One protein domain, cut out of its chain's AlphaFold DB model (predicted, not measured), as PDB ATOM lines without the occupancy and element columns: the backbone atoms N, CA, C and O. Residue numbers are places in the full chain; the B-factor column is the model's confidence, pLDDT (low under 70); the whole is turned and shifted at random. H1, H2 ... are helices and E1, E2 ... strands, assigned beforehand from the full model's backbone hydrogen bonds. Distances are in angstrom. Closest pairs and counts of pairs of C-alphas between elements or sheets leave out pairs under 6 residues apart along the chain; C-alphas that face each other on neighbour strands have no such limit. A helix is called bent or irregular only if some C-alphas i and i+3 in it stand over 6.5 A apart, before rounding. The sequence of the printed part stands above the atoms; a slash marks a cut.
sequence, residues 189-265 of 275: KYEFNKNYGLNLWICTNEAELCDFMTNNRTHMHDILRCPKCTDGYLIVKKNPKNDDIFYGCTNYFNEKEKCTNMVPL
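This is residues 189 to 265 of the 275 residues of the protein "DNA helicase" of Firmicutes bacterium CAG:137 (UniProt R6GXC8). What is its shape? With little regular structure, it sets a hairpin, E1 and E2, at one end and a small sheet, E3, E4 and E5, at the other, joined by loops, residues 204 to 232; short H1 grazes the larger sheet. What is it made of? The 77 printed residues hold E1 E2 E3 E4 H1 E5 in chain order, mostly strand, 29 residues in named elements, both sheets antiparallel. It is compact, radius of gyration of the C-alphas 12.9 A, spanning 35 by 29 by 19 A.

Where does it begin? E1, residues 189 to 193, starts at C-alpha 189 (-37.457, 27.802, 9.234). What follows? E2 is residues 198 to 203, 15.1 A long; E3 233 to 238, 15.7 A; E4 245 to 249; H1 250 to 253; E5 262 to 264, ending at C-alpha 264 (-58.340, 40.230, 18.848).

How do strands pair? In hairpin E1 and E2, N 191 and O 200 are 3.0 A apart. Inner E4 pairs with E3, a hairpin, N 237 to O 246 2.8 A, and with E5, N 247 to O 263 2.8 A. And H1? Irregular, C-alphas 250 and 253 7.5 A apart, it is too short for O i to N i+4 pairs.

How large? The farthest C-alphas, Glu 208 and Lys 241, are 39.5 A apart. Any weak places? The printed part has no cut; the link E2 to E3 is long; residues 206 and 209 have pLDDT under 70.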
ATOM      1  N   LYS A 189     -38.405  28.549   8.395       81.06
ATOM      2  CA  LYS A 189     -37.457  27.802   9.234       81.06
ATOM      3  C   LYS A 189     -37.799  27.985  10.710       81.06
ATOM      4  O   LYS A 189     -37.979  29.111  11.156       81.06
ATOM      5  N   TYR A 190     -37.854  26.898  11.479       82.81
ATOM      6  CA  TYR A 190     -38.075  26.967  12.926       82.81
ATOM      7  C   TYR A 190     -36.754  27.068  13.693       82.81
ATOM      8  O   TYR A 190     -35.936  26.148  13.634       82.81
ATOM      9  N   GLU A 191     -36.544  28.163  14.422       79.44
ATOM     10  CA  GLU A 191     -35.346  28.371  15.242       79.44
ATOM     11  C   GLU A 191     -35.579  29.329  16.418       79.44
ATOM     12  O   GLU A 191     -36.556  30.077  16.455       79.44
ATOM     13  N   PHE A 192     -34.668  29.303  17.395       82.19
ATOM     14  CA  PHE A 192     -34.677  30.238  18.519       82.19
ATOM     15  C   PHE A 192     -34.176  31.614  18.077       82.19
ATOM     16  O   PHE A 192     -33.006  31.766  17.714       82.19
ATOM     17  N   ASN A 193     -35.032  32.630  18.161       86.06
ATOM     18  CA  ASN A 193     -34.669  34.003  17.844       86.06
ATOM     19  C   ASN A 193     -34.271  34.760  19.116       86.06
ATOM     20  O   ASN A 193     -35.113  35.101  19.951       86.06
ATOM     21  N   LYS A 194     -32.975  35.060  19.241       85.31
ATOM     22  CA  LYS A 194     -32.395  35.736  20.412       85.31
ATOM     23  C   LYS A 194     -32.993  37.122  20.672       85.31
ATOM     24  O   LYS A 194     -33.115  37.494  21.830       85.31
ATOM     25  N   ASN A 195     -33.407  37.846  19.629       85.19
ATOM     26  CA  ASN A 195     -33.960  39.201  19.765       85.19
ATOM     27  C   ASN A 195     -35.348  39.207  20.422       85.19
ATOM     28  O   ASN A 195     -35.741  40.193  21.040       85.19
ATOM     29  N   TYR A 196     -36.079  38.097  20.294       86.56
ATOM     30  CA  TYR A 196     -37.425  37.933  20.848       86.56
ATOM     31  C   TYR A 196     -37.455  36.992  22.058       86.56
ATOM     32  O   TYR A 196     -38.454  36.955  22.769       86.56
ATOM     33  N   GLY A 197     -36.393  36.209  22.285       86.19
ATOM     34  CA  GLY A 197     -36.327  35.214  23.357       86.19
ATOM     35  C   GLY A 197     -37.274  34.024  23.153       86.19
ATOM     36  O   GLY A 197     -37.685  33.392  24.122       86.19
ATOM     37  N   LEU A 198     -37.654  33.727  21.906       88.81
ATOM     38  CA  LEU A 198     -38.680  32.738  21.560       88.81
ATOM     39  C   LEU A 198     -38.241  31.869  20.381       88.81
ATOM     40  O   LEU A 198     -37.502  32.317  19.506       88.81
ATOM     41  N   ASN A 199     -38.760  30.642  20.318       86.19
ATOM     42  CA  ASN A 199     -38.692  29.848  19.094       86.19
ATOM     43  C   ASN A 199     -39.759  30.325  18.106       86.19
ATOM     44  O   ASN A 199     -40.938  30.393  18.456       86.19
ATOM     45  N   LEU A 200     -39.345  30.639  16.879       91.94
ATOM     46  CA  LEU A 200     -40.194  31.207  15.836       91.94
ATOM     47  C   LEU A 200     -40.007  30.458  14.517       91.94
ATOM     48  O   LEU A 200     -38.945  29.908  14.239       91.94
ATOM     49  N   TRP A 201     -41.050  30.478  13.695       89.12
ATOM     50  CA  TRP A 201     -40.993  30.149  12.277       89.12
ATOM     51  C   TRP A 201     -40.649  31.419  11.508       89.12
ATOM     52  O   TRP A 201     -41.446  32.354  11.497       89.12
ATOM     53  N   ILE A 202     -39.473  31.459  10.896       87.69
ATOM     54  CA  ILE A 202     -38.890  32.646  10.267       87.69
ATOM     55  C   ILE A 202     -38.805  32.419   8.759       87.69
ATOM     56  O   ILE A 202     -38.364  31.358   8.316       87.69
ATOM     57  N   CYS A 203     -39.240  33.401   7.972       84.50
ATOM     58  CA  CYS A 203     -39.098  33.390   6.519       84.50
ATOM     59  C   CYS A 203     -37.631  33.253   6.103       84.50
ATOM     60  O   CYS A 203     -36.768  33.951   6.626       84.50
ATOM     61  N   THR A 204     -37.351  32.350   5.161       77.06
ATOM     62  CA  THR A 204     -35.995  32.142   4.628       77.06
ATOM     63  C   THR A 204     -35.667  33.028   3.429       77.06
ATOM     64  O   THR A 204     -34.592  32.876   2.858       77.06
ATOM     65  N   ASN A 205     -36.590  33.897   3.004       74.56
ATOM     66  CA  ASN A 205     -36.289  34.905   1.991       74.56
ATOM     67  C   ASN A 205     -35.293  35.936   2.550       74.56
ATOM     68  O   ASN A 205     -35.112  36.039   3.765       74.56
ATOM     69  N   GLU A 206     -34.674  36.720   1.673       62.88
ATOM     70  CA  GLU A 206     -33.822  37.831   2.090       62.88
ATOM     71  C   GLU A 206     -34.617  38.795   2.981       62.88
ATOM     72  O   GLU A 206     -35.752  39.156   2.664       62.88
ATOM     73  N   ALA A 207     -34.036  39.202   4.114       72.50
ATOM     74  CA  ALA A 207     -34.731  40.010   5.120       72.50
ATOM     75  C   ALA A 207     -35.203  41.369   4.572       72.50
ATOM     76  O   ALA A 207     -36.209  41.897   5.038       72.50
ATOM     77  N   GLU A 208     -34.514  41.900   3.558       73.62
ATOM     78  CA  GLU A 208     -34.903  43.115   2.832       73.62
ATOM     79  C   GLU A 208     -36.178  42.921   1.990       73.62
ATOM     80  O   GLU A 208     -36.901  43.878   1.722       73.62
ATOM     81  N   LEU A 209     -36.489  41.678   1.604       65.25
ATOM     82  CA  LEU A 209     -37.655  41.317   0.795       65.25
ATOM     83  C   LEU A 209     -38.815  40.777   1.638       65.25
ATOM     84  O   LEU A 209     -39.982  41.005   1.314       65.25
ATOM     85  N   CYS A 210     -38.530  40.013   2.697       78.38
ATOM     86  CA  CYS A 210     -39.552  39.512   3.610       78.38
ATOM     87  C   CYS A 210     -38.981  39.147   4.984       78.38
ATOM     88  O   CYS A 210     -38.255  38.168   5.127       78.38
ATOM     89  N   ASP A 211     -39.425  39.866   6.012       86.25
ATOM     90  CA  ASP A 211     -39.028  39.683   7.412       86.25
ATOM     91  C   ASP A 211     -40.063  38.913   8.252       86.25
ATOM     92  O   ASP A 211     -40.014  38.930   9.482       86.25
ATOM     93  N   PHE A 212     -41.020  38.246   7.598       93.06
ATOM     94  CA  PHE A 212     -42.131  37.584   8.277       93.06
ATOM     95  C   PHE A 212     -41.650  36.522   9.268       93.06
ATOM     96  O   PHE A 212     -40.859  35.637   8.923       93.06
ATOM     97  N   MET A 213     -42.218  36.547  10.473       93.44
ATOM     98  CA  MET A 213     -41.988  35.520  11.479       93.44
ATOM     99  C   MET A 213     -43.240  35.257  12.319       93.44
ATOM    100  O   MET A 213     -43.944  36.175  12.712       93.44
ATOM    101  N   THR A 214     -43.523  33.997  12.643       94.12
ATOM    102  CA  THR A 214     -44.704  33.612  13.440       94.12
ATOM    103  C   THR A 214     -44.338  32.614  14.532       94.12
ATOM    104  O   THR A 214     -43.482  31.748  14.352       94.12
ATOM    105  N   ASN A 215     -45.020  32.686  15.674       92.69
ATOM    106  CA  ASN A 215     -44.917  31.680  16.732       92.69
ATOM    107  C   ASN A 215     -45.915  30.518  16.556       92.69
ATOM    108  O   ASN A 215     -45.919  29.586  17.360       92.69
ATOM    109  N   ASN A 216     -46.782  30.565  15.540       90.00
ATOM    110  CA  ASN A 216     -47.844  29.583  15.325       90.00
ATOM    111  C   ASN A 216     -47.896  29.120  13.860       90.00
ATOM    112  O   ASN A 216     -47.923  29.937  12.940       90.00
ATOM    113  N   ARG A 217     -47.931  27.795  13.656       84.50
ATOM    114  CA  ARG A 217     -47.943  27.145  12.332       84.50
ATOM    115  C   ARG A 217     -49.321  27.068  11.667       84.50
ATOM    116  O   ARG A 217     -49.398  26.802  10.480       84.50
ATOM    117  N   THR A 218     -50.401  27.252  12.419       83.19
ATOM    118  CA  THR A 218     -51.777  27.175  11.900       83.19
ATOM    119  C   THR A 218     -52.343  28.576  11.693       83.19
ATOM    120  O   THR A 218     -52.918  28.869  10.652       83.19
ATOM    121  N   HIS A 219     -52.104  29.470  12.652       88.31
ATOM    122  CA  HIS A 219     -52.534  30.866  12.608       88.31
ATOM    123  C   HIS A 219     -51.311  31.753  12.403       88.31
ATOM    124  O   HIS A 219     -50.751  32.296  13.353       88.31
ATOM    125  N   MET A 220     -50.850  31.820  11.152       87.75
ATOM    126  CA  MET A 220     -49.584  32.450  10.770       87.75
ATOM    127  C   MET A 220     -49.687  33.982  10.748       87.75
ATOM    128  O   MET A 220     -49.703  34.603   9.685       87.75
ATOM    129  N   HIS A 221     -49.744  34.594  11.927       90.81
ATOM    130  CA  HIS A 221     -49.682  36.042  12.081       90.81
ATOM    131  C   HIS A 221     -48.292  36.487  12.534       90.81
ATOM    132  O   HIS A 221     -47.634  35.802  13.316       90.81
ATOM    133  N   ASP A 222     -47.860  37.639  12.023       93.00
ATOM    134  CA  ASP A 222     -46.522  38.168  12.280       93.00
ATOM    135  C   ASP A 222     -46.353  38.616  13.739       93.00
ATOM    136  O   ASP A 222     -47.338  38.966  14.402       93.00
ATOM    137  N   ILE A 223     -45.113  38.641  14.226       92.88
ATOM    138  CA  ILE A 223     -44.791  39.154  15.563       92.88
ATOM    139  C   ILE A 223     -44.745  40.684  15.536       92.88
ATOM    140  O   ILE A 223     -44.016  41.292  14.754       92.88
ATOM    141  N   LEU A 224     -45.499  41.325  16.432       91.31
ATOM    142  CA  LEU A 224     -45.585  42.789  16.518       91.31
ATOM    143  C   LEU A 224     -44.983  43.295  17.828       91.31
ATOM    144  O   LEU A 224     -45.015  42.602  18.844       91.31
ATOM    145  N   ARG A 225     -44.478  44.530  17.852       91.25
ATOM    146  CA  ARG A 225     -44.100  45.177  19.115       91.25
ATOM    147  C   ARG A 225     -45.359  45.492  19.918       91.25
ATOM    148  O   ARG A 225     -46.357  45.952  19.363       91.25
ATOM    149  N   CYS A 226     -45.335  45.245  21.224       92.69
ATOM    150  CA  CYS A 226     -46.462  45.600  22.072       92.69
ATOM    151  C   CYS A 226     -46.539  47.129  22.236       92.69
ATOM    152  O   CYS A 226     -45.560  47.735  22.652       92.69
ATOM    153  N   PRO A 227     -47.695  47.770  21.989       92.50
ATOM    154  CA  PRO A 227     -47.847  49.213  22.183       92.50
ATOM    155  C   PRO A 227     -47.981  49.628  23.658       92.50
ATOM    156  O   PRO A 227     -47.975  50.816  23.955       92.50
ATOM    157  N   LYS A 228     -48.156  48.673  24.586       92.56
ATOM    158  CA  LYS A 228     -48.404  48.946  26.016       92.56
ATOM    159  C   LYS A 228     -47.192  48.728  26.925       92.56
ATOM    160  O   LYS A 228     -47.289  48.996  28.116       92.56
ATOM    161  N   CYS A 229     -46.085  48.211  26.404       91.69
ATOM    162  CA  CYS A 229     -44.852  48.020  27.166       91.69
ATOM    163  C   CYS A 229     -43.635  48.215  26.262       91.69
ATOM    164  O   CYS A 229     -43.733  48.128  25.040       91.69
ATOM    165  N   THR A 230     -42.489  48.486  26.868       88.00
ATOM    166  CA  THR A 230     -41.266  48.907  26.176       88.00
ATOM    167  C   THR A 230     -40.575  47.787  25.401       88.00
ATOM    168  O   THR A 230     -40.055  48.028  24.309       88.00
ATOM    169  N   ASP A 231     -40.595  46.576  25.942       89.12
ATOM    170  CA  ASP A 231     -39.776  45.420  25.553       89.12
ATOM    171  C   ASP A 231     -40.610  44.198  25.114       89.12
ATOM    172  O   ASP A 231     -40.108  43.311  24.428       89.12
ATOM    173  N   GLY A 232     -41.892  44.146  25.479       91.44
ATOM    174  CA  GLY A 232     -42.765  43.031  25.123       91.44
ATOM    175  C   GLY A 232     -43.190  43.000  23.650       91.44
ATOM    176  O   GLY A 232     -43.368  44.026  22.985       91.44
ATOM    177  N   TYR A 233     -43.475  41.793  23.166       94.56
ATOM    178  CA  TYR A 233     -43.990  41.527  21.822       94.56
ATOM    179  C   TYR A 233     -45.398  40.933  21.886       94.56
ATOM    180  O   TYR A 233     -45.777  40.299  22.870       94.56
ATOM    181  N   LEU A 234     -46.198  41.146  20.846       94.81
ATOM    182  CA  LEU A 234     -47.490  40.504  20.645       94.81
ATOM    183  C   LEU A 234     -47.292  39.236  19.818       94.81
ATOM    184  O   LEU A 234     -46.834  39.290  18.678       94.81
ATOM    185  N   ILE A 235     -47.664  38.103  20.410       94.69
ATOM    186  CA  ILE A 235     -47.577  36.767  19.813       94.69
ATOM    187  C   ILE A 235     -48.971  36.142  19.737       94.69
ATOM    188  O   ILE A 235     -49.854  36.484  20.529       94.69
ATOM    189  N   VAL A 236     -49.178  35.203  18.816       94.50
ATOM    190  CA  VAL A 236     -50.449  34.481  18.689       94.50
ATOM    191  C   VAL A 236     -50.640  33.565  19.895       94.50
ATOM    192  O   VAL A 236     -49.811  32.691  20.160       94.50
ATOM    193  N   LYS A 237     -51.745  33.744  20.618       92.25
ATOM    194  CA  LYS A 237     -52.186  32.893  21.727       92.25
ATOM    195  C   LYS A 237     -53.584  32.356  21.447       92.25
ATOM    196  O   LYS A 237     -54.356  32.938  20.691       92.25
ATOM    197  N   LYS A 238     -53.882  31.225  22.079       90.44
ATOM    198  CA  LYS A 238     -55.163  30.534  21.990       90.44
ATOM    199  C   LYS A 238     -55.774  30.448  23.379       90.44
ATOM    200  O   LYS A 238     -55.084  30.064  24.325       90.44
ATOM    201  N   ASN A 239     -57.036  30.827  23.510       86.19
ATOM    202  CA  ASN A 239     -57.764  30.720  24.760       86.19
ATOM    203  C   ASN A 239     -58.208  29.259  24.959       86.19
ATOM    204  O   ASN A 239     -58.956  28.737  24.134       86.19
ATOM    205  N   PRO A 240     -57.784  28.583  26.040       83.62
ATOM    206  CA  PRO A 240     -58.104  27.172  26.254       83.62
ATOM    207  C   PRO A 240     -59.592  26.900  26.520       83.62
ATOM    208  O   PRO A 240     -60.007  25.751  26.437       83.62
ATOM    209  N   LYS A 241     -60.393  27.918  26.871       84.00
ATOM    210  CA  LYS A 241     -61.810  27.726  27.235       84.00
ATOM    211  C   LYS A 241     -62.767  27.760  26.045       84.00
ATOM    212  O   LYS A 241     -63.782  27.080  26.082       84.00
ATOM    213  N   ASN A 242     -62.483  28.587  25.044       86.12
ATOM    214  CA  ASN A 242     -63.394  28.850  23.926       86.12
ATOM    215  C   ASN A 242     -62.714  28.763  22.553       86.12
ATOM    216  O   ASN A 242     -63.332  29.105  21.556       86.12
ATOM    217  N   ASP A 243     -61.460  28.307  22.502       81.00
ATOM    218  CA  ASP A 243     -60.669  28.160  21.278       81.00
ATOM    219  C   ASP A 243     -60.329  29.477  20.549       81.00
ATOM    220  O   ASP A 243     -59.665  29.438  19.512       81.00
ATOM    221  N   ASP A 244     -60.693  30.636  21.115       88.00
ATOM    222  CA  ASP A 244     -60.464  31.945  20.500       88.00
ATOM    223  C   ASP A 244     -58.978  32.263  20.358       88.00
ATOM    224  O   ASP A 244     -58.157  32.000  21.244       88.00
ATOM    225  N   ILE A 245     -58.642  32.919  19.252       91.06
ATOM    226  CA  ILE A 245     -57.263  33.208  18.874       91.06
ATOM    227  C   ILE A 245     -57.058  34.712  18.865       91.06
ATOM    228  O   ILE A 245     -57.819  35.471  18.266       91.06
ATOM    229  N   PHE A 246     -56.015  35.153  19.554       93.38
ATOM    230  CA  PHE A 246     -55.756  36.564  19.793       93.38
ATOM    231  C   PHE A 246     -54.253  36.825  19.891       93.38
ATOM    232  O   PHE A 246     -53.454  35.924  20.146       93.38
ATOM    233  N   TYR A 247     -53.852  38.078  19.718       94.81
ATOM    234  CA  TYR A 247     -52.521  38.537  20.085       94.81
ATOM    235  C   TYR A 247     -52.442  38.741  21.591       94.81
ATOM    236  O   TYR A 247     -53.216  39.517  22.141       94.81
ATOM    237  N   GLY A 248     -51.478  38.113  22.254       94.56
ATOM    238  CA  GLY A 248     -51.182  38.353  23.665       94.56
ATOM    239  C   GLY A 248     -49.738  38.787  23.865       94.56
ATOM    240  O   GLY A 248     -48.834  38.270  23.206       94.56
ATOM    241  N   CYS A 249     -49.509  39.708  24.800       94.81
ATOM    242  CA  CYS A 249     -48.158  40.149  25.129       94.81
ATOM    243  C   CYS A 249     -47.311  39.016  25.744       94.81
ATOM    244  O   CYS A 249     -47.806  38.193  26.528       94.81
ATOM    245  N   THR A 250     -46.022  38.982  25.403       93.88
ATOM    246  CA  THR A 250     -45.012  38.095  26.004       93.88
ATOM    247  C   THR A 250     -44.832  38.357  27.498       93.88
ATOM    248  O   THR A 250     -44.684  37.406  28.261       93.88
ATOM    249  N   ASN A 251     -44.981  39.607  27.946       93.12
ATOM    250  CA  ASN A 251     -44.780  40.010  29.343       93.12
ATOM    251  C   ASN A 251     -46.003  39.767  30.247       93.12
ATOM    252  O   ASN A 251     -46.053  40.238  31.380       93.12
ATOM    253  N   TYR A 252     -47.005  39.013  29.787       89.81
ATOM    254  CA  TYR A 252     -48.216  38.730  30.567       89.81
ATOM    255  C   TYR A 252     -47.938  38.042  31.916       89.81
ATOM    256  O   TYR A 252     -48.624  38.310  32.902       89.81
ATOM    257  N   PHE A 253     -46.929  37.166  31.958       85.75
ATOM    258  CA  PHE A 253     -46.518  36.426  33.157       85.75
ATOM    259  C   PHE A 253     -45.261  37.001  33.824       85.75
ATOM    260  O   PHE A 253     -44.744  36.399  34.757       85.75
ATOM    261  N   ASN A 254     -44.751  38.141  33.351       86.38
ATOM    262  CA  ASN A 254     -43.601  38.783  33.977       86.38
ATOM    263  C   ASN A 254     -44.050  39.427  35.301       86.38
ATOM    264  O   ASN A 254     -45.007  40.197  35.315       86.38
ATOM    265  N   GLU A 255     -43.383  39.096  36.408       83.00
ATOM    266  CA  GLU A 255     -43.727  39.611  37.741       83.00
ATOM    267  C   GLU A 255     -43.351  41.086  37.926       83.00
ATOM    268  O   GLU A 255     -44.034  41.804  38.651       83.00
ATOM    269  N   LYS A 256     -42.285  41.548  37.258       81.88
ATOM    270  CA  LYS A 256     -41.758  42.915  37.398       81.88
ATOM    271  C   LYS A 256     -42.355  43.877  36.374       81.88
ATOM    272  O   LYS A 256     -42.683  45.005  36.715       81.88
ATOM    273  N   GLU A 257     -42.531  43.418  35.137       81.88
ATOM    274  CA  GLU A 257     -43.009  44.239  34.013       81.88
ATOM    275  C   GLU A 257     -44.264  43.633  33.377       81.88
ATOM    276  O   GLU A 257     -44.331  43.372  32.175       81.88
ATOM    277  N   LYS A 258     -45.274  43.350  34.207       91.31
ATOM    278  CA  LYS A 258     -46.499  42.673  33.774       91.31
ATOM    279  C   LYS A 258     -47.264  43.488  32.729       91.31
ATOM    280  O   LYS A 258     -47.718  44.595  33.005       91.31
ATOM    281  N   CYS A 259     -47.516  42.894  31.563       92.06
ATOM    282  CA  CYS A 259     -48.316  43.516  30.505       92.06
ATOM    283  C   CYS A 259     -49.504  42.637  30.100       92.06
ATOM    284  O   CYS A 259     -49.349  41.582  29.485       92.06
ATOM    285  N   THR A 260     -50.719  43.093  30.402       93.25
ATOM    286  CA  THR A 260     -51.973  42.370  30.121       93.25
ATOM    287  C   THR A 260     -52.547  42.661  28.733       93.25
ATOM    288  O   THR A 260     -53.717  42.383  28.474       93.25
ATOM    289  N   ASN A 261     -51.748  43.236  27.828       92.75
ATOM    290  CA  ASN A 261     -52.231  43.610  26.509       92.75
ATOM    291  C   ASN A 261     -52.654  42.380  25.697       92.75
ATOM    292  O   ASN A 261     -51.859  41.459  25.483       92.75
ATOM    293  N   MET A 262     -53.900  42.407  25.232       91.81
ATOM    294  CA  MET A 262     -54.498  41.395  24.377       91.81
ATOM    295  C   MET A 262     -55.280  42.095  23.269       91.81
ATOM    296  O   MET A 262     -56.029  43.032  23.543       91.81
ATOM    297  N   VAL A 263     -55.086  41.665  22.024       90.31
ATOM    298  CA  VAL A 263     -55.729  42.252  20.842       90.31
ATOM    299  C   VAL A 263     -56.388  41.129  20.037       90.31
ATOM    300  O   VAL A 263     -55.704  40.163  19.703       90.31
ATOM    301  N   PRO A 264     -57.689  41.212  19.712       87.69
ATOM    302  CA  PRO A 264     -58.340  40.230  18.848       87.69
ATOM    303  C   PRO A 264     -57.665  40.159  17.472       87.69
ATOM    304  O   PRO A 264     -57.309  41.191  16.899       87.69
ATOM    305  N   LEU A 265     -57.514  38.955  16.916       81.62
ATOM    306  CA  LEU A 265     -57.063  38.793  15.535       81.62
ATOM    307  C   LEU A 265     -58.243  39.091  14.602       81.62
ATOM    308  O   LEU A 265     -59.223  38.352  14.583       81.62
TER     309      LEU A 265